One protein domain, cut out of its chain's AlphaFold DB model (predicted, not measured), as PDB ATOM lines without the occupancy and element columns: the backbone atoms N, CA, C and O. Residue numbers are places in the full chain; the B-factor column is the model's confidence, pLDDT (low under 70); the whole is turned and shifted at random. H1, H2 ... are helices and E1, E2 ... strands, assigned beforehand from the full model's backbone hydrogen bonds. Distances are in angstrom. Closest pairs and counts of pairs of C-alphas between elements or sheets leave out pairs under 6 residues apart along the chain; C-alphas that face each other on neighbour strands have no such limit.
ATOM      1  N   ASN A 308     -38.672 -40.172  40.448       85.12
ATOM      2  CA  ASN A 308     -37.210 -40.080  40.377       85.12
ATOM      3  C   ASN A 308     -36.726 -39.248  39.182       85.12
ATOM      4  O   ASN A 308     -35.530 -39.025  39.051       85.12
ATOM      5  N   PHE A 309     -37.626 -38.801  38.306       85.69
ATOM      6  CA  PHE A 309     -37.303 -38.044  37.105       85.69
ATOM      7  C   PHE A 309     -38.204 -36.815  36.988       85.69
ATOM      8  O   PHE A 309     -39.429 -36.909  37.096       85.69
ATOM      9  N   GLU A 310     -37.595 -35.663  36.728       87.69
ATOM     10  CA  GLU A 310     -38.282 -34.415  36.436       87.69
ATOM     11  C   GLU A 310     -37.752 -33.818  35.139       87.69
ATOM     12  O   GLU A 310     -36.548 -33.634  34.969       87.69
ATOM     13  N   LEU A 311     -38.677 -33.452  34.257       89.75
ATOM     14  CA  LEU A 311     -38.397 -32.705  33.045       89.75
ATOM     15  C   LEU A 311     -39.138 -31.378  33.137       89.75
ATOM     16  O   LEU A 311     -40.315 -31.331  33.500       89.75
ATOM     17  N   ARG A 312     -38.428 -30.292  32.856       91.12
ATOM     18  CA  ARG A 312     -38.928 -28.925  32.957       91.12
ATOM     19  C   ARG A 312     -38.698 -28.228  31.636       91.12
ATOM     20  O   ARG A 312     -37.584 -28.217  31.122       91.12
ATOM     21  N   PHE A 313     -39.752 -27.634  31.104       93.06
ATOM     22  CA  PHE A 313     -39.651 -26.768  29.945       93.06
ATOM     23  C   PHE A 313     -39.361 -25.336  30.409       93.06
ATOM     24  O   PHE A 313     -40.121 -24.774  31.202       93.06
ATOM     25  N   ASN A 314     -38.245 -24.766  29.947       90.81
ATOM     26  CA  ASN A 314     -37.765 -23.466  30.415       90.81
ATOM     27  C   ASN A 314     -38.095 -22.342  29.432       90.81
ATOM     28  O   ASN A 314     -38.763 -21.384  29.805       90.81
ATOM     29  N   PHE A 315     -37.616 -22.424  28.190       91.94
ATOM     30  CA  PHE A 315     -37.848 -21.410  27.156       91.94
ATOM     31  C   PHE A 315     -37.581 -21.972  25.755       91.94
ATOM     32  O   PHE A 315     -37.167 -23.120  25.610       91.94
ATOM     33  N   VAL A 316     -37.836 -21.158  24.731       94.00
ATOM     34  CA  VAL A 316     -37.630 -21.485  23.314       94.00
ATOM     35  C   VAL A 316     -36.624 -20.514  22.711       94.00
ATOM     36  O   VAL A 316     -36.632 -19.330  23.051       94.00
ATOM     37  N   THR A 317     -35.787 -21.010  21.809       93.00
ATOM     38  CA  THR A 317     -34.892 -20.237  20.945       93.00
ATOM     39  C   THR A 317     -35.397 -20.324  19.501       93.00
ATOM     40  O   THR A 317     -35.768 -21.394  19.027       93.00
ATOM     41  N   GLY A 318     -35.439 -19.194  18.791       91.69
ATOM     42  CA  GLY A 318     -36.020 -19.107  17.444       91.69
ATOM     43  C   GLY A 318     -37.478 -18.634  17.435       91.69
ATOM     44  O   GLY A 318     -37.983 -18.120  18.433       91.69
ATOM     45  N   THR A 319     -38.144 -18.763  16.284       90.38
ATOM     46  CA  THR A 319     -39.527 -18.291  16.091       90.38
ATOM     47  C   THR A 319     -40.476 -19.480  16.029       90.38
ATOM     48  O   THR A 319     -40.343 -20.327  15.152       90.38
ATOM     49  N   VAL A 320     -41.438 -19.536  16.952       89.38
ATOM     50  CA  VAL A 320     -42.486 -20.567  16.946       89.38
ATOM     51  C   VAL A 320     -43.551 -20.180  15.912       89.38
ATOM     52  O   VAL A 320     -44.038 -19.046  15.963       89.38
ATOM     53  N   PRO A 321     -43.924 -21.071  14.975       87.69
ATOM     54  CA  PRO A 321     -45.021 -20.816  14.047       87.69
ATOM     55  C   PRO A 321     -46.328 -20.528  14.798       87.69
ATOM     56  O   PRO A 321     -46.694 -21.273  15.703       87.69
ATOM     57  N   ALA A 322     -47.038 -19.465  14.409       84.00
ATOM     58  CA  ALA A 322     -48.311 -19.094  15.033       84.00
ATOM     59  C   ALA A 322     -49.434 -20.102  14.735       84.00
ATOM     60  O   ALA A 322     -50.299 -20.320  15.570       84.00
ATOM     61  N   ASP A 323     -49.419 -20.723  13.551       83.38
ATOM     62  CA  ASP A 323     -50.374 -21.775  13.207       83.38
ATOM     63  C   ASP A 323     -49.881 -23.133  13.745       83.38
ATOM     64  O   ASP A 323     -48.842 -23.627  13.288       83.38
ATOM     65  N   PRO A 324     -50.613 -23.789  14.667       78.56
ATOM     66  CA  PRO A 324     -50.238 -25.097  15.202       78.56
ATOM     67  C   PRO A 324     -50.262 -26.219  14.152       78.56
ATOM     68  O   PRO A 324     -49.717 -27.295  14.405       78.56
ATOM     69  N   ARG A 325     -50.894 -26.002  12.990       82.31
ATOM     70  CA  ARG A 325     -50.911 -26.950  11.864       82.31
ATOM     71  C   ARG A 325     -49.744 -26.750  10.899       82.31
ATOM     72  O   ARG A 325     -49.494 -27.631  10.076       82.31
ATOM     73  N   ALA A 326     -49.035 -25.624  10.980       86.25
ATOM     74  CA  ALA A 326     -47.857 -25.384  10.160       86.25
ATOM     75  C   ALA A 326     -46.686 -26.288  10.597       86.25
ATOM     76  O   ALA A 326     -46.631 -26.701  11.761       86.25
ATOM     77  N   PRO A 327     -45.726 -26.585   9.695       86.62
ATOM     78  CA  PRO A 327     -44.530 -27.346  10.039       86.62
ATOM     79  C   PRO A 327     -43.786 -26.730  11.229       86.62
ATOM     80  O   PRO A 327     -43.360 -25.577  11.189       86.62
ATOM     81  N   GLN A 328     -43.622 -27.518  12.288       88.31
ATOM     82  CA  GLN A 328     -43.000 -27.093  13.539       88.31
ATOM     83  C   GLN A 328     -41.478 -27.221  13.430       88.31
ATOM     84  O   GLN A 328     -40.882 -28.176  13.906       88.31
ATOM     85  N   VAL A 329     -40.846 -26.284  12.724       90.56
ATOM     86  CA  VAL A 329     -39.401 -26.297  12.439       90.56
ATOM     87  C   VAL A 329     -38.784 -24.914  12.649       90.56
ATOM     88  O   VAL A 329     -39.490 -23.911  12.673       90.56
ATOM     89  N   GLY A 330     -37.455 -24.847  12.782       88.88
ATOM     90  CA  GLY A 330     -36.721 -23.575  12.882       88.88
ATOM     91  C   GLY A 330     -36.625 -22.980  14.293       88.88
ATOM     92  O   GLY A 330     -36.213 -21.830  14.442       88.88
ATOM     93  N   TYR A 331     -36.976 -23.753  15.320       93.81
ATOM     94  CA  TYR A 331     -36.794 -23.395  16.724       93.81
ATOM     95  C   TYR A 331     -36.349 -24.609  17.547       93.81
ATOM     96  O   TYR A 331     -36.522 -25.760  17.130       93.81
ATOM     97  N   SER A 332     -35.809 -24.340  18.732       95.12
ATOM     98  CA  SER A 332     -35.429 -25.353  19.714       95.12
ATOM     99  C   SER A 332     -35.999 -25.005  21.081       95.12
ATOM    100  O   SER A 332     -36.184 -23.836  21.419       95.12
ATOM    101  N   ALA A 333     -36.285 -26.017  21.893       94.69
ATOM    102  CA  ALA A 333     -36.721 -25.832  23.270       94.69
ATOM    103  C   ALA A 333     -35.590 -26.160  24.244       94.69
ATOM    104  O   ALA A 333     -34.859 -27.136  24.081       94.69
ATOM    105  N   PHE A 334     -35.473 -25.343  25.286       94.44
ATOM    106  CA  PHE A 334     -34.538 -25.555  26.376       94.44
ATOM    107  C   PHE A 334     -35.229 -26.315  27.507       94.44
ATOM    108  O   PHE A 334     -36.194 -25.825  28.111       94.44
ATOM    109  N   PHE A 335     -34.715 -27.503  27.812       93.75
ATOM    110  CA  PHE A 335     -35.232 -28.372  28.859       93.75
ATOM    111  C   PHE A 335     -34.248 -28.461  30.022       93.75
ATOM    112  O   PHE A 335     -33.049 -28.658  29.840       93.75
ATOM    113  N   GLY A 336     -34.768 -28.321  31.238       91.75
ATOM    114  CA  GLY A 336     -34.076 -28.687  32.467       91.75
ATOM    115  C   GLY A 336     -34.473 -30.101  32.857       91.75
ATOM    116  O   GLY A 336     -35.658 -30.429  32.866       91.75
ATOM    117  N   VAL A 337     -33.500 -30.937  33.195       91.69
ATOM    118  CA  VAL A 337     -33.746 -32.314  33.616       91.69
ATOM    119  C   VAL A 337     -33.102 -32.569  34.968       91.69
ATOM    120  O   VAL A 337     -31.968 -32.152  35.225       91.69
ATOM    121  N   ARG A 338     -33.839 -33.253  35.840       90.06
ATOM    122  CA  ARG A 338     -33.346 -33.718  37.133       90.06
ATOM    123  C   ARG A 338     -33.664 -35.197  37.266       90.06
ATOM    124  O   ARG A 338     -34.806 -35.605  37.062       90.06
ATOM    125  N   LEU A 339     -32.666 -35.997  37.611       89.12
ATOM    126  CA  LEU A 339     -32.841 -37.413  37.922       89.12
ATOM    127  C   LEU A 339     -32.300 -37.660  39.325       89.12
ATOM    128  O   LEU A 339     -31.219 -37.184  39.667       89.12
ATOM    129  N   TRP A 340     -33.056 -38.380  40.139       86.75
ATOM    130  CA  TRP A 340     -32.631 -38.811  41.457       86.75
ATOM    131  C   TRP A 340     -31.809 -40.088  41.326       86.75
ATOM    132  O   TRP A 340     -32.282 -41.078  40.762       86.75
ATOM    133  N   ASP A 341     -30.586 -40.073  41.850       83.06
ATOM    134  CA  ASP A 341     -29.781 -41.282  41.981       83.06
ATOM    135  C   ASP A 341     -30.018 -41.909  43.354       83.06
ATOM    136  O   ASP A 341     -29.655 -41.346  44.387       83.06
ATOM    137  N   THR A 342     -30.627 -43.094  43.355       76.62
ATOM    138  CA  THR A 342     -30.940 -43.854  44.567       76.62
ATOM    139  C   THR A 342     -29.690 -44.287  45.328       76.62
ATOM    140  O   THR A 342     -29.727 -44.362  46.553       76.62
ATOM    141  N   GLU A 343     -28.578 -44.547  44.630       76.94
ATOM    142  CA  GLU A 343     -27.323 -44.968  45.264       76.94
ATOM    143  C   GLU A 343     -26.610 -43.785  45.920       76.94
ATOM    144  O   GLU A 343     -26.189 -43.863  47.072       76.94
ATOM    145  N   ALA A 344     -26.485 -42.676  45.187       76.50
ATOM    146  CA  ALA A 344     -25.811 -41.478  45.677       76.50
ATOM    147  C   ALA A 344     -26.680 -40.648  46.635       76.50
ATOM    148  O   ALA A 344     -26.141 -39.809  47.355       76.50
ATOM    149  N   ARG A 345     -28.003 -40.872  46.641       81.25
ATOM    150  CA  ARG A 345     -29.011 -40.066  47.350       81.25
ATOM    151  C   ARG A 345     -28.898 -38.576  47.012       81.25
ATOM    152  O   ARG A 345     -28.997 -37.714  47.886       81.25
ATOM    153  N   THR A 346     -28.651 -38.273  45.740       85.69
ATOM    154  CA  THR A 346     -28.506 -36.902  45.242       85.69
ATOM    155  C   THR A 346     -29.226 -36.707  43.913       85.69
ATOM    156  O   THR A 346     -29.422 -37.640  43.130       85.69
ATOM    157  N   TRP A 347     -29.621 -35.460  43.650       87.44
ATOM    158  CA  TRP A 347     -30.121 -35.049  42.344       87.44
ATOM    159  C   TRP A 347     -28.951 -34.812  41.388       87.44
ATOM    160  O   TRP A 347     -28.053 -34.018  41.672       87.44
ATOM    161  N   GLY A 348     -28.985 -35.477  40.237       87.94
ATOM    162  CA  GLY A 348     -28.230 -35.070  39.062       87.94
ATOM    163  C   GLY A 348     -29.060 -34.070  38.274       87.94
ATOM    164  O   GLY A 348     -30.229 -34.329  37.989       87.94
ATOM    165  N   GLU A 349     -28.465 -32.937  37.925       90.69
ATOM    166  CA  GLU A 349     -29.136 -31.869  37.189       90.69
ATOM    167  C   GLU A 349     -28.360 -31.557  35.915       90.69
ATOM    168  O   GLU A 349     -27.126 -31.556  35.893       90.69
ATOM    169  N   SER A 350     -29.090 -31.318  34.836       91.62
ATOM    170  CA  SER A 350     -28.530 -30.837  33.582       91.62
ATOM    171  C   SER A 350     -29.586 -30.033  32.845       91.62
ATOM    172  O   SER A 350     -30.771 -30.029  33.187       91.62
ATOM    173  N   SER A 351     -29.146 -29.356  31.803       92.31
ATOM    174  CA  SER A 351     -30.027 -28.659  30.890       92.31
ATOM    175  C   SER A 351     -29.486 -28.793  29.484       92.31
ATOM    176  O   SER A 351     -28.269 -28.855  29.296       92.31
ATOM    177  N   PHE A 352     -30.383 -28.871  28.516       93.38
ATOM    178  CA  PHE A 352     -30.028 -29.067  27.122       93.38
ATOM    179  C   PHE A 352     -31.045 -28.381  26.219       93.38
ATOM    180  O   PHE A 352     -32.206 -28.181  26.580       93.38
ATOM    181  N   GLU A 353     -30.572 -28.014  25.039       94.81
ATOM    182  CA  GLU A 353     -31.384 -27.469  23.964       94.81
ATOM    183  C   GLU A 353     -31.712 -28.592  22.985       94.81
ATOM    184  O   GLU A 353     -30.833 -29.365  22.601       94.81
ATOM    185  N   LEU A 354     -32.985 -28.697  22.614       95.19
ATOM    186  CA  LEU A 354     -33.487 -29.773  21.778       95.19
ATOM    187  C   LEU A 354     -34.296 -29.190  20.611       95.19
ATOM    188  O   LEU A 354     -35.303 -28.517  20.857       95.19
ATOM    189  N   PRO A 355     -33.889 -29.427  19.352       95.38
ATOM    190  CA  PRO A 355     -34.688 -29.035  18.204       95.38
ATOM    191  C   PRO A 355     -35.880 -29.978  18.032       95.38
ATOM    192  O   PRO A 355     -35.869 -31.125  18.490       95.38
ATOM    193  N   VAL A 356     -36.921 -29.486  17.363       94.75
ATOM    194  CA  VAL A 356     -38.136 -30.266  17.103       94.75
ATOM    195  C   VAL A 356     -37.811 -31.558  16.341       94.75
ATOM    196  O   VAL A 356     -36.995 -31.573  15.419       94.75
ATOM    197  N   GLY A 357     -38.451 -32.652  16.744       92.19
ATOM    198  CA  GLY A 357     -38.294 -33.994  16.191       92.19
ATOM    199  C   GLY A 357     -37.185 -34.828  16.835       92.19
ATOM    200  O   GLY A 357     -37.055 -36.001  16.499       92.19
ATOM    201  N   GLN A 358     -36.392 -34.266  17.753       94.50
ATOM    202  CA  GLN A 358     -35.322 -35.007  18.425       94.50
ATOM    203  C   GLN A 358     -35.795 -35.700  19.716       94.50
ATOM    204  O   GLN A 358     -36.715 -35.210  20.384       94.50
ATOM    205  N   PRO A 359     -35.166 -36.831  20.092       93.44
ATOM    206  CA  PRO A 359     -35.460 -37.520  21.340       93.44
ATOM    207  C   PRO A 359     -34.936 -36.742  22.552       93.44
ATOM    208  O   PRO A 359     -33.840 -36.184  22.549       93.44
ATOM    209  N   VAL A 360     -35.715 -36.752  23.628       92.38
ATOM    210  CA  VAL A 360     -35.365 -36.197  24.935       92.38
ATOM    211  C   VAL A 360     -34.456 -37.201  25.650       92.38
ATOM    212  O   VAL A 360     -34.888 -37.990  26.500       92.38
ATOM    213  N   ALA A 361     -33.182 -37.163  25.278       92.12
ATOM    214  CA  ALA A 361     -32.118 -37.994  25.821       92.12
ATOM    215  C   ALA A 361     -30.861 -37.153  26.072       92.12
ATOM    216  O   ALA A 361     -30.663 -36.090  25.477       92.12
ATOM    217  N   GLY A 362     -29.994 -37.611  26.971       91.12
ATOM    218  CA  GLY A 362     -28.783 -36.873  27.300       91.12
ATOM    219  C   GLY A 362     -27.960 -37.506  28.408       91.12
ATOM    220  O   GLY A 362     -28.101 -38.682  28.738       91.12
ATOM    221  N   LYS A 363     -27.062 -36.704  28.985       89.12
ATOM    222  CA  LYS A 363     -26.166 -37.136  30.063       89.12
ATOM    223  C   LYS A 363     -26.303 -36.226  31.276       89.12
ATOM    224  O   LYS A 363     -26.320 -35.001  31.152       89.12
ATOM    225  N   LEU A 364     -26.368 -36.842  32.448       88.75
ATOM    226  CA  LEU A 364     -26.472 -36.197  33.749       88.75
ATOM    227  C   LEU A 364     -25.203 -36.441  34.556       88.75
ATOM    228  O   LEU A 364     -24.653 -37.544  34.557       88.75
ATOM    229  N   LYS A 365     -24.738 -35.398  35.245       85.75
ATOM    230  CA  LYS A 365     -23.599 -35.477  36.163       85.75
ATOM    231  C   LYS A 365     -24.119 -35.565  37.590       85.75
ATOM    232  O   LYS A 365     -24.840 -34.681  38.043       85.75
ATOM    233  N   PHE A 366     -23.705 -36.604  38.295       84.12
ATOM    234  CA  PHE A 366     -24.025 -36.845  39.694       84.12
ATOM    235  C   PHE A 366     -22.775 -36.609  40.521       84.12
ATOM    236  O   PHE A 366     -21.723 -37.182  40.233       84.12
ATOM    237  N   LYS A 367     -22.883 -35.771  41.553       78.69
ATOM    238  CA  LYS A 367     -21.831 -35.624  42.558       78.69
ATOM    239  C   LYS A 367     -22.162 -36.543  43.730       78.69
ATOM    240  O   LYS A 367     -23.173 -36.344  44.401       78.69
ATOM    241  N   ALA A 368     -21.315 -37.543  43.954       74.75
ATOM    242  CA  ALA A 368     -21.389 -38.458  45.087       74.75
ATOM    243  C   ALA A 368     -20.069 -38.354  45.866       74.75
ATOM    244  O   ALA A 368     -19.046 -38.928  45.477       74.75
ATOM    245  N   GLY A 369     -20.068 -37.535  46.922       77.12
ATOM    246  CA  GLY A 369     -18.847 -37.173  47.646       77.12
ATOM    247  C   GLY A 369     -17.845 -36.444  46.742       77.12
ATOM    248  O   GLY A 369     -18.163 -35.405  46.168       77.12
ATOM    249  N   THR A 370     -16.638 -36.999  46.601       75.50
ATOM    250  CA  THR A 370     -15.560 -36.460  45.748       75.50
ATOM    251  C   THR A 370     -15.601 -36.974  44.307       75.50
ATOM    252  O   THR A 370     -14.883 -36.458  43.450       75.50
ATOM    253  N   THR A 371     -16.442 -37.969  44.009       78.38
ATOM    254  CA  THR A 371     -16.533 -38.577  42.675       78.38
ATOM    255  C   THR A 371     -17.687 -37.988  41.870       78.38
ATOM    256  O   THR A 371     -18.782 -37.761  42.390       78.38
ATOM    257  N   THR A 372     -17.446 -37.728  40.581       83.44
ATOM    258  CA  THR A 372     -18.500 -37.343  39.633       83.44
ATOM    259  C   THR A 372     -18.812 -38.534  38.741       83.44
ATOM    260  O   THR A 372     -17.966 -38.945  37.949       83.44
ATOM    261  N   LYS A 373     -20.020 -39.086  38.859       84.31
ATOM    262  CA  LYS A 373     -20.521 -40.126  37.954       84.31
ATOM    263  C   LYS A 373     -21.319 -39.471  36.832       84.31
ATOM    264  O   LYS A 373     -22.049 -38.508  37.061       84.31
ATOM    265  N   LEU A 374     -21.176 -39.984  35.619       86.38
ATOM    266  CA  LEU A 374     -21.922 -39.518  34.458       86.38
ATOM    267  C   LEU A 374     -22.887 -40.629  34.048       86.38
ATOM    268  O   LEU A 374     -22.448 -41.748  33.795       86.38
ATOM    269  N   ARG A 375     -24.188 -40.337  34.030       84.44
ATOM    270  CA  ARG A 375     -25.230 -41.304  33.661       84.44
ATOM    271  C   ARG A 375     -25.958 -40.808  32.429       84.44
ATOM    272  O   ARG A 375     -26.344 -39.643  32.363       84.44
ATOM    273  N   GLU A 376     -26.137 -41.693  31.469       88.56
ATOM    274  CA  GLU A 376     -27.022 -41.449  30.339       88.56
ATOM    275  C   GLU A 376     -28.475 -41.634  30.774       88.56
ATOM    276  O   GLU A 376     -28.781 -42.477  31.620       88.56
ATOM    277  N   PHE A 377     -29.359 -40.809  30.223       88.31
ATOM    278  CA  PHE A 377     -30.796 -40.983  30.336       88.31
ATOM    279  C   PHE A 377     -31.410 -40.917  28.944       88.31
ATOM    280  O   PHE A 377     -31.001 -40.116  28.103       88.31
ATOM    281  N   ASP A 378     -32.425 -41.740  28.742       89.62
ATOM    282  CA  ASP A 378     -33.308 -41.689  27.592       89.62
ATOM    283  C   ASP A 378     -34.729 -41.843  28.122       89.62
ATOM    284  O   ASP A 378     -35.026 -42.761  28.890       89.62
ATOM    285  N   THR A 379     -35.586 -40.888  27.785       86.56
ATOM    286  CA  THR A 379     -36.980 -40.889  28.234       86.56
ATOM    287  C   THR A 379     -37.910 -41.614  27.263       86.56
ATOM    288  O   THR A 379     -39.070 -41.843  27.604       86.56
ATOM    289  N   GLY A 380     -37.448 -41.927  26.045       87.06
ATOM    290  CA  GLY A 380     -38.302 -42.381  24.944       87.06
ATOM    291  C   GLY A 380     -39.295 -41.318  24.450       87.06
ATOM    292  O   GLY A 380     -40.187 -41.626  23.656       87.06
ATOM    293  N   LEU A 381     -39.182 -40.072  24.928       91.69
ATOM    294  CA  LEU A 381     -40.009 -38.952  24.493       91.69
ATOM    295  C   LEU A 381     -39.343 -38.238  23.322       91.69
ATOM    296  O   LEU A 381     -38.131 -38.050  23.315       91.69
ATOM    297  N   ILE A 382     -40.139 -37.787  22.362       93.50
ATOM    298  CA  ILE A 382     -39.699 -36.982  21.224       93.50
ATOM    299  C   ILE A 382     -40.309 -35.595  21.375       93.50
ATOM    300  O   ILE A 382     -41.511 -35.462  21.621       93.50
ATOM    301  N   PHE A 383     -39.492 -34.554  21.240       94.44
ATOM    302  CA  PHE A 383     -39.996 -33.188  21.263       94.44
ATOM    303  C   PHE A 383     -40.743 -32.881  19.968       94.44
ATOM    304  O   PHE A 383     -40.151 -32.872  18.895       94.44
ATOM    305  N   ASP A 384     -42.052 -32.669  20.071       93.25
ATOM    306  CA  ASP A 384     -42.943 -32.590  18.915       93.25
ATOM    307  C   ASP A 384     -43.240 -31.148  18.506       93.25
ATOM    308  O   ASP A 384     -43.161 -30.807  17.330       93.25
ATOM    309  N   SER A 385     -43.601 -30.292  19.463       93.00
ATOM    310  CA  SER A 385     -43.928 -28.893  19.179       93.00
ATOM    311  C   SER A 385     -43.972 -28.034  20.439       93.00
ATOM    312  O   SER A 385     -44.080 -28.541  21.554       93.00
ATOM    313  N   VAL A 386     -43.922 -26.714  20.271       92.19
ATOM    314  CA  VAL A 386     -44.343 -25.742  21.283       92.19
ATOM    315  C   VAL A 386     -45.666 -25.143  20.849       92.19
ATOM    316  O   VAL A 386     -45.822 -24.724  19.706       92.19
ATOM    317  N   ARG A 387     -46.613 -25.082  21.780       89.69
ATOM    318  CA  ARG A 387     -47.917 -24.457  21.575       89.69
ATOM    319  C   ARG A 387     -48.110 -23.311  22.545       89.69
ATOM    320  O   ARG A 387     -47.660 -23.368  23.692       89.69
ATOM    321  N   MET A 388     -48.800 -22.287  22.071       85.31
ATOM    322  CA  MET A 388     -49.354 -21.259  22.935       85.31
ATOM    323  C   MET A 388     -50.626 -21.804  23.580       85.31
ATOM    324  O   MET A 388     -51.391 -22.559  22.973       85.31
ATOM    325  N   ALA A 389     -50.808 -21.477  24.849       83.56
ATOM    326  CA  ALA A 389     -51.945 -21.907  25.634       83.56
ATOM    327  C   ALA A 389     -52.395 -20.786  26.554       83.56
ATOM    328  O   ALA A 389     -51.605 -19.921  26.945       83.56
ATOM    329  N   THR A 390     -53.662 -20.824  26.938       81.81
ATOM    330  CA  THR A 390     -54.204 -19.907  27.934       81.81
ATOM    331  C   THR A 390     -54.328 -20.650  29.252       81.81
ATOM    332  O   THR A 390     -55.059 -21.635  29.364       81.81
ATOM    333  N   LYS A 391     -53.580 -20.184  30.249       80.56
ATOM    334  CA  LYS A 391     -53.692 -20.617  31.634       80.56
ATOM    335  C   LYS A 391     -54.821 -19.841  32.297       80.56
ATOM    336  O   LYS A 391     -54.789 -18.608  32.333       80.56
ATOM    337  N   PHE A 392     -55.793 -20.583  32.806       75.31
ATOM    338  CA  PHE A 392     -56.896 -20.095  33.613       75.31
ATOM    339  C   PHE A 392     -56.581 -20.392  35.070       75.31
ATOM    340  O   PHE A 392     -56.440 -21.554  35.448       75.31
ATOM    341  N   GLU A 393     -56.457 -19.337  35.866       75.06
ATOM    342  CA  GLU A 393     -56.309 -19.435  37.315       75.06
ATOM    343  C   GLU A 393     -57.496 -18.787  38.000       75.06
ATOM    344  O   GLU A 393     -58.015 -17.758  37.557       75.06
ATOM    345  N   VAL A 394     -57.900 -19.389  39.106       72.75
ATOM    346  CA  VAL A 394     -58.998 -18.923  39.933       72.75
ATOM    347  C   VAL A 394     -58.393 -18.272  41.173       72.75
ATOM    348  O   VAL A 394     -58.084 -18.943  42.151       72.75
ATOM    349  N   GLU A 395     -58.195 -16.955  41.142       74.31
ATOM    350  CA  GLU A 395     -57.695 -16.248  42.321       74.31
ATOM    351  C   GLU A 395     -58.850 -15.989  43.289       74.31
ATOM    352  O   GLU A 395     -59.868 -15.399  42.918       74.31
ATOM    353  N   ARG A 396     -58.693 -16.428  44.541       69.94
ATOM    354  CA  ARG A 396     -59.637 -16.126  45.620       69.94
ATOM    355  C   ARG A 396     -59.140 -14.922  46.400       69.94
ATOM    356  O   ARG A 396     -58.187 -15.026  47.172       69.94
ATOM    357  N   THR A 397     -59.794 -13.784  46.218       73.31
ATOM    358  CA  THR A 397     -59.535 -12.575  47.000       73.31
ATOM    359  C   THR A 397     -60.602 -12.411  48.074       73.31
ATOM    360  O   THR A 397     -61.789 -12.638  47.846       73.31
ATOM    361  N   LYS A 398     -60.185 -12.026  49.282       75.25
ATOM    362  CA  LYS A 398     -61.117 -11.647  50.348       75.25
ATOM    363  C   LYS A 398     -61.469 -10.178  50.164       75.25
ATOM    364  O   LYS A 398     -60.617  -9.318  50.368       75.25
ATOM    365  N   GLU A 399     -62.709  -9.900  49.790       78.44
ATOM    366  CA  GLU A 399     -63.250  -8.540  49.747       78.44
ATOM    367  C   GLU A 399     -64.255  -8.366  50.897       78.44
ATOM    368  O   GLU A 399     -64.983  -9.314  51.215       78.44
ATOM    369  N   PRO A 400     -64.284  -7.201  51.568       76.25
ATOM    370  CA  PRO A 400     -65.289  -6.936  52.585       76.25
ATOM    371  C   PRO A 400     -66.667  -6.905  51.920       76.25
ATOM    372  O   PRO A 400     -66.848  -6.295  50.865       76.25
ATOM    373  N   LEU A 401     -67.641  -7.575  52.528       79.12
ATOM    374  CA  LEU A 401     -69.024  -7.533  52.081       79.12
ATOM    375  C   LEU A 401     -69.539  -6.109  52.282       79.12
ATOM    376  O   LEU A 401     -69.556  -5.627  53.411       79.12
ATOM    377  N   MET A 402     -69.945  -5.438  51.209       81.75
ATOM    378  CA  MET A 402     -70.449  -4.066  51.269       81.75
ATOM    379  C   MET A 402     -71.978  -4.066  51.222       81.75
ATOM    380  O   MET A 402     -72.577  -4.725  50.374       81.75
ATOM    381  N   GLU A 403     -72.608  -3.298  52.105       80.88
ATOM    382  CA  GLU A 403     -74.033  -2.976  52.066       80.88
ATOM    383  C   GLU A 403     -74.226  -1.501  51.728       80.88
ATOM    384  O   GLU A 403     -73.492  -0.626  52.190       80.88
ATOM    385  N   THR A 404     -75.243  -1.216  50.927       81.00
ATOM    386  CA  THR A 404     -75.597   0.147  50.549       81.00
ATOM    387  C   THR A 404     -76.578   0.720  51.568       81.00
ATOM    388  O   THR A 404     -77.661   0.163  51.754       81.00
ATOM    389  N   LYS A 405     -76.228   1.836  52.215       77.94
ATOM    390  CA  LYS A 405     -77.102   2.558  53.149       77.94
ATOM    391  C   LYS A 405     -77.246   4.014  52.733       77.94
ATOM    392  O   LYS A 405     -76.309   4.618  52.223       77.94
ATOM    393  N   THR A 406     -78.432   4.560  52.948       76.69
ATOM    394  CA  THR A 406     -78.685   5.989  52.775       76.69
ATOM    395  C   THR A 406     -78.241   6.713  54.037       76.69
ATOM    396  O   THR A 406     -78.618   6.305  55.138       76.69
ATOM    397  N   ASP A 407     -77.411   7.736  53.883       75.88
ATOM    398  CA  ASP A 407     -77.005   8.593  54.988       75.88
ATOM    399  C   ASP A 407     -78.113   9.596  55.366       75.88
ATOM    400  O   ASP A 407     -79.186   9.649  54.757       75.88
ATOM    401  N   GLU A 408     -77.861  10.397  56.400       75.00
ATOM    402  CA  GLU A 408     -78.812  11.392  56.915       75.00
ATOM    403  C   GLU A 408     -79.131  12.517  55.909       75.00
ATOM    404  O   GLU A 408     -80.146  13.198  56.056       75.00
ATOM    405  N   ASN A 409     -78.317  12.683  54.859       80.81
ATOM    406  CA  ASN A 409     -78.503  13.673  53.795       80.81
ATOM    407  C   ASN A 409     -79.208  13.095  52.555       80.81
ATOM    408  O   ASN A 409     -79.433  13.819  51.583       80.81
ATOM    409  N   GLY A 410     -79.577  11.809  52.574       75.88
ATOM    410  CA  GLY A 410     -80.160  11.123  51.421       75.88
ATOM    411  C   GLY A 410     -79.124  10.587  50.425       75.88
ATOM    412  O   GLY A 410     -79.507  10.083  49.367       75.88
ATOM    413  N   GLU A 411     -77.830  10.683  50.736       78.62
ATOM    414  CA  GLU A 411     -76.741  10.202  49.894       78.62
ATOM    415  C   GLU A 411     -76.537   8.694  50.087       78.62
ATOM    416  O   GLU A 411     -76.675   8.139  51.178       78.62
ATOM    417  N   ILE A 412     -76.256   7.991  48.994       81.00
ATOM    418  CA  ILE A 412     -76.103   6.537  48.991       81.00
ATOM    419  C   ILE A 412     -74.634   6.198  49.265       81.00
ATOM    420  O   ILE A 412     -73.777   6.435  48.415       81.00
ATOM    421  N   VAL A 413     -74.346   5.592  50.420       82.25
ATOM    422  CA  VAL A 413     -72.988   5.231  50.855       82.25
ATOM    423  C   VAL A 413     -72.847   3.710  50.976       82.25
ATOM    424  O   VAL A 413     -73.741   3.023  51.472       82.25
ATOM    425  N   GLN A 414     -71.716   3.159  50.528       81.44
ATOM    426  CA  GLN A 414     -71.381   1.744  50.726       81.44
ATOM    427  C   GLN A 414     -70.608   1.561  52.035       81.44
ATOM    428  O   GLN A 414     -69.551   2.161  52.225       81.44
ATOM    429  N   VAL A 415     -71.110   0.704  52.925       82.69
ATOM    430  CA  VAL A 415     -70.541   0.447  54.255       82.69
ATOM    431  C   VAL A 415     -70.230  -1.048  54.395       82.69
ATOM    432  O   VAL A 415     -71.062  -1.868  54.004       82.69
ATOM    433  N   PRO A 416     -69.066  -1.446  54.941       81.00
ATOM    434  CA  PRO A 416     -68.761  -2.853  55.167       81.00
ATOM    435  C   PRO A 416     -69.709  -3.463  56.209       81.00
ATOM    436  O   PRO A 416     -69.920  -2.904  57.286       81.00
ATOM    437  N   VAL A 417     -70.259  -4.633  55.898       82.56
ATOM    438  CA  VAL A 417     -71.038  -5.454  56.825       82.56
ATOM    439  C   VAL A 417     -70.095  -5.960  57.902       82.56
ATOM    440  O   VAL A 417     -69.065  -6.541  57.580       82.56
ATOM    441  N   LEU A 418     -70.436  -5.749  59.168       83.69
ATOM    442  CA  LEU A 418     -69.638  -6.221  60.296       83.69
ATOM    443  C   LEU A 418     -70.197  -7.549  60.827       83.69
ATOM    444  O   LEU A 418     -71.401  -7.800  60.754       83.69
ATOM    445  N   ASP A 419     -69.327  -8.413  61.337       81.38
ATOM    446  CA  ASP A 419     -69.704  -9.617  62.074       81.38
ATOM    447  C   ASP A 419     -70.039  -9.307  63.548       81.38
ATOM    448  O   ASP A 419     -69.988  -8.160  63.995       81.38
ATOM    449  N   GLU A 420     -70.382 -10.340  64.323       81.38
ATOM    450  CA  GLU A 420     -70.726 -10.216  65.752       81.38
ATOM    451  C   GLU A 420     -69.581  -9.648  66.612       81.38
ATOM    452  O   GLU A 420     -69.820  -9.172  67.721       81.38
ATOM    453  N   SER A 421     -68.345  -9.661  66.103       80.50
ATOM    454  CA  SER A 421     -67.162  -9.097  66.760       80.50
ATOM    455  C   SER A 421     -66.843  -7.659  66.329       80.50
ATOM    456  O   SER A 421     -65.877  -7.073  66.819       80.50
ATOM    457  N   GLY A 422     -67.651  -7.069  65.439       78.00
ATOM    458  CA  GLY A 422     -67.442  -5.721  64.906       78.00
ATOM    459  C   GLY A 422     -66.378  -5.643  63.807       78.00
ATOM    460  O   GLY A 422     -65.941  -4.544  63.466       78.00
ATOM    461  N   MET A 423     -65.955  -6.779  63.244       79.62
ATOM    462  CA  MET A 423     -64.970  -6.847  62.162       79.62
ATOM    463  C   MET A 423     -65.666  -6.977  60.801       79.62
ATOM    464  O   MET A 423     -66.742  -7.566  60.734       79.62
ATOM    465  N   PRO A 424     -65.088  -6.473  59.692       78.12
ATOM    466  CA  PRO A 424     -65.677  -6.636  58.367       78.12
ATOM    467  C   PRO A 424     -65.894  -8.111  58.034       78.12
ATOM    468  O   PRO A 424     -64.970  -8.922  58.096       78.12
ATOM    469  N   LYS A 425     -67.117  -8.454  57.647       78.81
ATOM    470  CA  LYS A 425     -67.469  -9.757  57.110       78.81
ATOM    471  C   LYS A 425     -66.851  -9.868  55.725       78.81
ATOM    472  O   LYS A 425     -67.100  -9.040  54.855       78.81
ATOM    473  N   TRP A 426     -66.040 -10.893  55.519       76.44
ATOM    474  CA  TRP A 426     -65.351 -11.113  54.252       76.44
ATOM    475  C   TRP A 426     -66.170 -12.034  53.355       76.44
ATOM    476  O   TRP A 426     -66.711 -13.041  53.812       76.44
ATOM    477  N   THR A 427     -66.216 -11.714  52.069       75.88
ATOM    478  CA  THR A 427     -66.637 -12.637  51.014       75.88
ATOM    479  C   THR A 427     -65.441 -13.024  50.165       75.88
ATOM    480  O   THR A 427     -64.609 -12.182  49.825       75.88
ATOM    481  N   GLU A 428     -65.351 -14.306  49.817       68.25
ATOM    482  CA  GLU A 428     -64.407 -14.760  48.802       68.25
ATOM    483  C   GLU A 428     -64.952 -14.371  47.432       68.25
ATOM    484  O   GLU A 428     -65.976 -14.888  46.982       68.25
ATOM    485  N   LYS A 429     -64.270 -13.439  46.779       73.00
ATOM    486  CA  LYS A 429     -64.494 -13.139  45.377       73.00
ATOM    487  C   LYS A 429     -63.538 -13.970  44.555       73.00
ATOM    488  O   LYS A 429     -62.343 -14.052  44.835       73.00
ATOM    489  N   VAL A 430     -64.095 -14.585  43.530       65.44
ATOM    490  CA  VAL A 430     -63.342 -15.414  42.613       65.44
ATOM    491  C   VAL A 430     -63.076 -14.616  41.348       65.44
ATOM    492  O   VAL A 430     -64.010 -14.245  40.639       65.44
ATOM    493  N   ILE A 431     -61.804 -14.329  41.084       73.19
ATOM    494  CA  ILE A 431     -61.372 -13.572  39.910       73.19
ATOM    495  C   ILE A 431     -60.663 -14.538  38.955       73.19
ATOM    496  O   ILE A 431     -59.578 -15.030  39.276       73.19
ATOM    497  N   PRO A 432     -61.238 -14.821  37.773       70.69
ATOM    498  CA  PRO A 432     -60.556 -15.618  36.768       70.69
ATOM    499  C   PRO A 432     -59.423 -14.801  36.138       70.69
ATOM    500  O   PRO A 432     -59.654 -13.755  35.528       70.69
ATOM    501  N   ARG A 433     -58.189 -15.291  36.245       78.25
ATOM    502  CA  ARG A 433     -57.028 -14.736  35.547       78.25
ATOM    503  C   ARG A 433     -56.719 -15.569  34.315       78.25
ATOM    504  O   ARG A 433     -56.613 -16.791  34.388       78.25
ATOM    505  N   ARG A 434     -56.545 -14.889  33.180       80.50
ATOM    506  CA  ARG A 434     -56.104 -15.484  31.915       80.50
ATOM    507  C   ARG A 434     -54.670 -15.049  31.659       80.50
ATOM    508  O   ARG A 434     -54.407 -13.858  31.514       80.50
ATOM    509  N   THR A 435     -53.746 -15.999  31.611       82.69
ATOM    510  CA  THR A 435     -52.345 -15.727  31.275       82.69
ATOM    511  C   THR A 435     -51.908 -16.605  30.119       82.69
ATOM    512  O   THR A 435     -52.112 -17.817  30.120       82.69
ATOM    513  N   THR A 436     -51.321 -16.000  29.094       84.00
ATOM    514  CA  THR A 436     -50.776 -16.762  27.974       84.00
ATOM    515  C   THR A 436     -49.481 -17.441  28.412       84.00
ATOM    516  O   THR A 436     -48.582 -16.796  28.953       84.00
ATOM    517  N   THR A 437     -49.372 -18.743  28.172       87.81
ATOM    518  CA  THR A 437     -48.194 -19.547  28.495       87.81
ATOM    519  C   THR A 437     -47.767 -20.398  27.305       87.81
ATOM    520  O   THR A 437     -48.534 -20.629  26.371       87.81
ATOM    521  N   GLN A 438     -46.518 -20.850  27.334       89.00
ATOM    522  CA  GLN A 438     -45.972 -21.777  26.349       89.00
ATOM    523  C   GLN A 438     -45.981 -23.189  26.924       89.00
ATOM    524  O   GLN A 438     -45.616 -23.407  28.084       89.00
ATOM    525  N   ILE A 439     -46.331 -24.153  26.082       90.81
ATOM    526  CA  ILE A 439     -46.330 -25.571  26.418       90.81
ATOM    527  C   ILE A 439     -45.460 -26.302  25.416       90.81
ATOM    528  O   ILE A 439     -45.690 -26.199  24.215       90.81
ATOM    529  N   ALA A 440     -44.503 -27.079  25.906       92.38
ATOM    530  CA  ALA A 440     -43.828 -28.073  25.093       92.38
ATOM    531  C   ALA A 440     -44.674 -29.352  25.053       92.38
ATOM    532  O   ALA A 440     -45.018 -29.926  26.088       92.38
ATOM    533  N   VAL A 441     -45.007 -29.788  23.845       92.00
ATOM    534  CA  VAL A 441     -45.672 -31.055  23.562       92.00
ATOM    535  C   VAL A 441     -44.594 -32.088  23.263       92.00
ATOM    536  O   VAL A 441     -43.780 -31.925  22.352       92.00
ATOM    537  N   LEU A 442     -44.582 -33.152  24.057       92.81
ATOM    538  CA  LEU A 442     -43.705 -34.304  23.892       92.81
ATOM    539  C   LEU A 442     -44.545 -35.503  23.469       92.81
ATOM    540  O   LEU A 442     -45.585 -35.769  24.067       92.81
ATOM    541  N   ARG A 443     -44.094 -36.248  22.467       92.38
ATOM    542  CA  ARG A 443     -44.735 -37.485  22.019       92.38
ATOM    543  C   ARG A 443     -44.003 -38.689  22.592       92.38
ATOM    544  O   ARG A 443     -42.779 -38.690  22.665       92.38
ATOM    545  N   VAL A 444     -44.741 -39.714  22.998       89.06
ATOM    546  CA  VAL A 444     -44.151 -40.970  23.478       89.06
ATOM    547  C   VAL A 444     -43.830 -41.854  22.268       89.06
ATOM    548  O   VAL A 444     -44.729 -42.525  21.763       89.06
ATOM    549  N   GLY A 445     -42.574 -41.849  21.806       80.25
ATOM    550  CA  GLY A 445     -42.075 -42.677  20.695       80.25
ATOM    551  C   GLY A 445     -43.035 -42.809  19.504       80.25
ATOM    552  O   GLY A 445     -43.555 -41.817  18.995       80.25
ATOM    553  N   ASP A 446     -43.304 -44.056  19.106       79.44
ATOM    554  CA  ASP A 446     -44.206 -44.423  18.002       79.44
ATOM    555  C   ASP A 446     -45.703 -44.382  18.372       79.44
ATOM    556  O   ASP A 446     -46.544 -44.918  17.650       79.44
ATOM    557  N   THR A 447     -46.066 -43.795  19.515       84.06
ATOM    558  CA  THR A 447     -47.465 -43.701  19.954       84.06
ATOM    559  C   THR A 447     -48.025 -42.296  19.755       84.06
ATOM    560  O   THR A 447     -47.309 -41.303  19.851       84.06
ATOM    561  N   ASP A 448     -49.344 -42.201  19.598       79.88
ATOM    562  CA  ASP A 448     -50.058 -40.916  19.544       79.88
ATOM    563  C   ASP A 448     -50.233 -40.258  20.927       79.88
ATOM    564  O   ASP A 448     -50.906 -39.235  21.066       79.88
ATOM    565  N   LYS A 449     -49.649 -40.833  21.989       85.75
ATOM    566  CA  LYS A 449     -49.749 -40.267  23.336       85.75
ATOM    567  C   LYS A 449     -48.851 -39.041  23.461       85.75
ATOM    568  O   LYS A 449     -47.656 -39.097  23.167       85.75
ATOM    569  N   GLN A 450     -49.432 -37.958  23.968       87.44
ATOM    570  CA  GLN A 450     -48.742 -36.695  24.199       87.44
ATOM    571  C   GLN A 450     -48.635 -36.380  25.691       87.44
ATOM    572  O   GLN A 450     -49.568 -36.601  26.462       87.44
ATOM    573  N   ILE A 451     -47.495 -35.818  26.076       87.56
ATOM    574  CA  ILE A 451     -47.222 -35.247  27.391       87.56
ATOM    575  C   ILE A 451     -47.040 -33.744  27.204       87.56
ATOM    576  O   ILE A 451     -46.301 -33.301  26.325       87.56
ATOM    577  N   ARG A 452     -47.719 -32.956  28.038       89.44
ATOM    578  CA  ARG A 452     -47.677 -31.492  28.006       89.44
ATOM    579  C   ARG A 452     -46.814 -30.982  29.165       89.44
ATOM    580  O   ARG A 452     -47.090 -31.283  30.329       89.44
ATOM    581  N   LEU A 453     -45.763 -30.231  28.841       87.62
ATOM    582  CA  LEU A 453     -44.909 -29.533  29.803       87.62
ATOM    583  C   LEU A 453     -45.146 -28.033  29.714       87.62
ATOM    584  O   LEU A 453     -44.847 -27.406  28.700       87.62
ATOM    585  N   ILE A 454     -45.636 -27.448  30.794       87.56
ATOM    586  CA  ILE A 454     -45.948 -26.029  30.874       87.56
ATOM    587  C   ILE A 454     -44.722 -25.282  31.376       87.56
ATOM    588  O   ILE A 454     -44.087 -25.663  32.369       87.56
ATOM    589  N   LYS A 455     -44.405 -24.186  30.694       85.06
ATOM    590  CA  LYS A 455     -43.279 -23.324  31.036       85.06
ATOM    591  C   LYS A 455     -43.359 -22.872  32.496       85.06
ATOM    592  O   LYS A 455     -44.353 -22.286  32.916       85.06
ATOM    593  N   GLY A 456     -42.312 -23.167  33.265       72.62
ATOM    594  CA  GLY A 456     -42.194 -22.784  34.678       72.62
ATOM    595  C   GLY A 456     -43.054 -23.573  35.679       72.62
ATOM    596  O   GLY A 456     -42.794 -23.467  36.873       72.62
ATOM    597  N   LEU A 457     -44.018 -24.386  35.227       71.62
ATOM    598  CA  LEU A 457     -44.923 -25.160  36.100       71.62
ATOM    599  C   LEU A 457     -44.682 -26.677  36.030       71.62
ATOM    600  O   LEU A 457     -45.101 -27.413  36.918       71.62
ATOM    601  N   GLY A 458     -43.960 -27.158  35.015       78.69
ATOM    602  CA  GLY A 458     -43.652 -28.580  34.864       78.69
ATOM    603  C   GLY A 458     -44.776 -29.342  34.164       78.69
ATOM    604  O   GLY A 458     -45.269 -28.900  33.132       78.69
ATOM    605  N   TYR A 459     -45.135 -30.520  34.670       75.50
ATOM    606  CA  TYR A 459     -46.134 -31.385  34.035       75.50
ATOM    607  C   TYR A 459     -47.557 -30.879  34.282       75.50
ATOM    608  O   TYR A 459     -47.913 -30.591  35.421       75.50
ATOM    609  N   ASP A 460     -48.383 -30.884  33.237       68.06
ATOM    610  CA  ASP A 460     -49.810 -30.524  33.300       68.06
ATOM    611  C   ASP A 460     -50.585 -31.351  34.346       68.06
ATOM    612  O   ASP A 460     -51.392 -30.832  35.106       68.06
ATOM    613  N   SER A 461     -50.238 -32.633  34.503       64.56
ATOM    614  CA  SER A 461     -50.844 -33.533  35.497       64.56
ATOM    615  C   SER A 461     -50.539 -33.197  36.961       64.56
ATOM    616  O   SER A 461     -51.110 -33.821  37.855       64.56
ATOM    617  N   LYS A 462     -49.610 -32.270  37.214       65.50
ATOM    618  CA  LYS A 462     -49.242 -31.806  38.557       65.50
ATOM    619  C   LYS A 462     -49.841 -30.442  38.896       65.50
ATOM    620  O   LYS A 462     -49.507 -29.907  39.949       65.50
ATOM    621  N   LEU A 463     -50.652 -29.867  38.010       66.94
ATOM    622  CA  LEU A 463     -51.344 -28.624  38.310       66.94
ATOM    623  C   LEU A 463     -52.397 -28.828  39.395       66.94
ATOM    624  O   LEU A 463     -53.045 -29.876  39.469       66.94
ATOM    625  N   ASP A 464     -52.560 -27.797  40.215       67.62
ATOM    626  CA  ASP A 464     -53.634 -27.726  41.191       67.62
ATOM    627  C   ASP A 464     -55.000 -27.734  40.482       67.62
ATOM    628  O   ASP A 464     -55.137 -27.325  39.327       67.62
ATOM    629  N   ALA A 465     -56.032 -28.235  41.166       69.00
ATOM    630  CA  ALA A 465     -57.362 -28.431  40.577       69.00
ATOM    631  C   ALA A 465     -58.037 -27.123  40.102       69.00
ATOM    632  O   ALA A 465     -58.986 -27.162  39.316       69.00
ATOM    633  N   ASP A 466     -57.560 -25.977  40.587       67.25
ATOM    634  CA  ASP A 466     -57.983 -24.615  40.260       67.25
ATOM    635  C   ASP A 466     -57.235 -23.996  39.070       67.25
ATOM    636  O   ASP A 466     -57.602 -22.909  38.613       67.25
ATOM    637  N   VAL A 467     -56.234 -24.693  38.527       64.81
ATOM    638  CA  VAL A 467     -55.509 -24.276  37.329       64.81
ATOM    639  C   VAL A 467     -55.914 -25.164  36.160       64.81
ATOM    640  O   VAL A 467     -55.678 -26.371  36.157       64.81
ATOM    641  N   ARG A 468     -56.485 -24.560  35.112       69.44
ATOM    642  CA  ARG A 468     -56.715 -25.250  33.833       69.44
ATOM    643  C   ARG A 468     -55.919 -24.612  32.714       69.44
ATOM    644  O   ARG A 468     -55.774 -23.395  32.630       69.44
ATOM    645  N   ILE A 469     -55.426 -25.460  31.828       73.69
ATOM    646  CA  ILE A 469     -54.629 -25.066  30.678       73.69
ATOM    647  C   ILE A 469     -55.397 -25.447  29.427       73.69
ATOM    648  O   ILE A 469     -55.670 -26.624  29.207       73.69
ATOM    649  N   LEU A 470     -55.732 -24.453  28.612       70.69
ATOM    650  CA  LEU A 470     -56.386 -24.673  27.329       70.69
ATOM    651  C   LEU A 470     -55.407 -24.427  26.199       70.69
ATOM    652  O   LEU A 470     -54.779 -23.363  26.135       70.69
ATOM    653  N   LEU A 471     -55.315 -25.388  25.286       74.00
ATOM    654  CA  LEU A 471     -54.668 -25.143  24.005       74.00
ATOM    655  C   LEU A 471     -55.539 -24.231  23.138       74.00
ATOM    656  O   LEU A 471     -56.765 -24.217  23.253       74.00
ATOM    657  N   GLU A 472     -54.905 -23.490  22.233       65.56
ATOM    658  CA  GLU A 472     -55.627 -22.698  21.236       65.56
ATOM    659  C   GLU A 472     -56.623 -23.571  20.449       65.56
ATOM    660  O   GLU A 472     -56.249 -24.567  19.824       65.56
ATOM    661  N   GLY A 473     -57.906 -23.195  20.505       61.50
ATOM    662  CA  GLY A 473     -59.014 -23.902  19.853       61.50
ATOM    663  C   GLY A 473     -59.756 -24.926  20.723       61.50
ATOM    664  O   GLY A 473     -60.776 -25.446  20.270       61.50
ATOM    665  N   GLU A 474     -59.303 -25.213  21.949       71.31
ATOM    666  CA  GLU A 474     -60.101 -25.976  22.922       71.31
ATOM    667  C   GLU A 474     -61.241 -25.090  23.482       71.31
ATOM    668  O   GLU A 474     -61.045 -23.884  23.669       71.31
ATOM    669  N   PRO A 475     -62.448 -25.644  23.719       69.38
ATOM    670  CA  PRO A 475     -63.569 -24.868  24.244       69.38
ATOM    671  C   PRO A 475     -63.249 -24.324  25.641       69.38
ATOM    672  O   PRO A 475     -62.698 -25.043  26.479       69.38
ATOM    673  N   GLU A 476     -63.615 -23.063  25.896       70.44
ATOM    674  CA  GLU A 476     -63.476 -22.473  27.229       70.44
ATOM    675  C   GLU A 476     -64.265 -23.306  28.250       70.44
ATOM    676  O   GLU A 476     -65.418 -23.664  27.991       70.44
ATOM    677  N   PRO A 477     -63.664 -23.661  29.396       66.31
ATOM    678  CA  PRO A 477     -64.353 -24.424  30.405       66.31
ATOM    679  C   PRO A 477     -65.403 -23.531  31.056       66.31
ATOM    680  O   PRO A 477     -65.173 -22.341  31.283       66.31
ATOM    681  N   ASP A 478     -66.545 -24.123  31.387       73.12
ATOM    682  CA  ASP A 478     -67.573 -23.435  32.152       73.12
ATOM    683  C   ASP A 478     -66.998 -23.034  33.522       73.12
ATOM    684  O   ASP A 478     -66.651 -23.893  34.346       73.12
ATOM    685  N   LEU A 479     -66.846 -21.725  33.750       65.31
ATOM    686  CA  LEU A 479     -66.306 -21.186  34.997       65.31
ATOM    687  C   LEU A 479     -67.144 -21.631  36.196       65.31
ATOM    688  O   LEU A 479     -66.577 -21.934  37.247       65.31
ATOM    689  N   ASP A 480     -68.465 -21.738  36.028       67.25
ATOM    690  CA  ASP A 480     -69.373 -22.168  37.089       67.25
ATOM    691  C   ASP A 480     -69.122 -23.629  37.477       67.25
ATOM    692  O   ASP A 480     -69.328 -24.023  38.627       67.25
ATOM    693  N   GLN A 481     -68.645 -24.444  36.537       67.94
ATOM    694  CA  GLN A 481     -68.279 -25.831  36.792       67.94
ATOM    695  C   GLN A 481     -66.907 -25.945  37.466       67.94
ATOM    696  O   GLN A 481     -66.762 -26.698  38.425       67.94
ATOM    697  N   LEU A 482     -65.931 -25.130  37.054       63.31
ATOM    698  CA  LEU A 482     -64.623 -25.023  37.718       63.31
ATOM    699  C   LEU A 482     -64.748 -24.593  39.186       63.31
ATOM    700  O   LEU A 482     -64.084 -25.150  40.062       63.31
ATOM    701  N   LEU A 483     -65.629 -23.629  39.448       65.06
ATOM    702  CA  LEU A 483     -65.978 -23.139  40.781       65.06
ATOM    703  C   LEU A 483     -66.614 -24.230  41.651       65.06
ATOM    704  O   LEU A 483     -66.284 -24.353  42.829       65.06
ATOM    705  N   LYS A 484     -67.501 -25.048  41.072       67.12
ATOM    706  CA  LYS A 484     -68.124 -26.187  41.769       67.12
ATOM    707  C   LYS A 484     -67.122 -27.300  42.070       67.12
ATOM    708  O   LYS A 484     -67.176 -27.870  43.156       67.12
ATOM    709  N   ASP A 485     -66.204 -27.578  41.149       62.28
ATOM    710  CA  ASP A 485     -65.187 -28.626  41.302       62.28
ATOM    711  C   ASP A 485     -64.112 -28.255  42.343       62.28
ATOM    712  O   ASP A 485     -63.539 -29.136  42.984       62.28
ATOM    713  N   THR A 486     -63.861 -26.955  42.541       56.97
ATOM    714  CA  THR A 486     -62.897 -26.423  43.525       56.97
ATOM    715  C   THR A 486     -63.533 -25.983  44.844       56.97
ATOM    716  O   THR A 486     -62.813 -25.606  45.778       56.97
ATOM    717  N   ALA A 487     -64.863 -26.021  44.968       55.31
ATOM    718  CA  ALA A 487     -65.523 -25.770  46.239       55.31
ATOM    719  C   ALA A 487     -65.043 -26.814  47.267       55.31
ATOM    720  O   ALA A 487     -64.998 -28.007  46.945       55.31
TER     721      ALA A 487
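Overview. This is residues 308 to 487 of the 525 residues of an uncharacterized protein of Planctomycetes bacterium (UniProt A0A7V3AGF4). A long ribbon of two paired strands, E5 and E8, reaches from a strand-built body at one end of the domain to the small hairpin of E6 and E7 at the other. In the body the three strands E1, E2 and E3 run side by side, E4 runs beside E3, and E5 bends sharply to pair with E4; E9 and E10 pair with the ribbon along its two edges, and the short helix H1 lies over E5. The printed part has 180 residues, with ten named strands, E1 to E10, followed by one named helix, H1: a mostly strand domain with a branched antiparallel sheet of five strands, a sheet ordered E1, E2, E3 and the pair E6, E7, both antiparallel. It is only just extended, close to loose, with a radius of gyration of the C-alphas of 24.0 A, and an elongated outline of 79 by 47 by 27 A.

Along the chain. In the branched sheet, E5, residues 371 to 400, is 59.0 A long, from C-alpha 371 at (-16.533, -38.577, 42.675). E8, residues 426 to 444, is 47.8 A long; E4, residues 359 to 368, 27.6 A; E9 is residues 450 to 454 and E10 residues 467 to 471. E1, residues 309 to 318, begins at C-alpha 309 at (-37.303, -38.044, 37.105); E2, residues 331 to 341, is 31.7 A long, and E3 is residues 346 to 355. E6 is residues 402 to 406, E7 residues 412 to 416. H1, residues 479 to 486, is 10.6 A long and ends at C-alpha 486 at (-62.897, -26.423, 43.525).

Arrangement. E5 bends by 98 degrees at residue 376, E8 by 65 degrees at residue 438. E5 and E8 are antiparallel, with N 391 and O 435 within hydrogen-bond range at 2.8 A. E4 and E10 lie on one side of E5, E8 on the other; N 364 and O 375 of the hairpin E4 and E5 are 2.8 A apart, N 390 and O 470 of E5 and E10 2.9 A. In the hairpin E8 and E9, N 442 and O 451 are 2.8 A apart. H1 is on this sheet, 8.3 A over a local plane of just 6 C-alphas, and across the strands at 70 degrees to E5 on the local plane; every O i to N i+4 pair in H1 is within hydrogen-bond range. E1, E2 and E3 form a meander, each strand the antiparallel neighbour of the one before; N 312 and O 336 are 2.8 A apart, N 337 and O 350 2.9 A. The closest C-alphas of E3 and E4, Gly 348 and Phe 366, are 4.6 A apart. E5 runs on into E6 at 16 degrees; N 405 and O 413 of the hairpin E6 and E7 are 2.9 A apart.

Size, cuts and confidence. The two C-alphas farthest apart, of Thr 371 and Asn 409, are 81.8 A apart. The printed part has no cut; the links E1 to E2 and E9 to E10 are long. The mean pLDDT of the printed part is 81.8, with 25 residues under 70, among them residues 460 to 468 and 479 to 487.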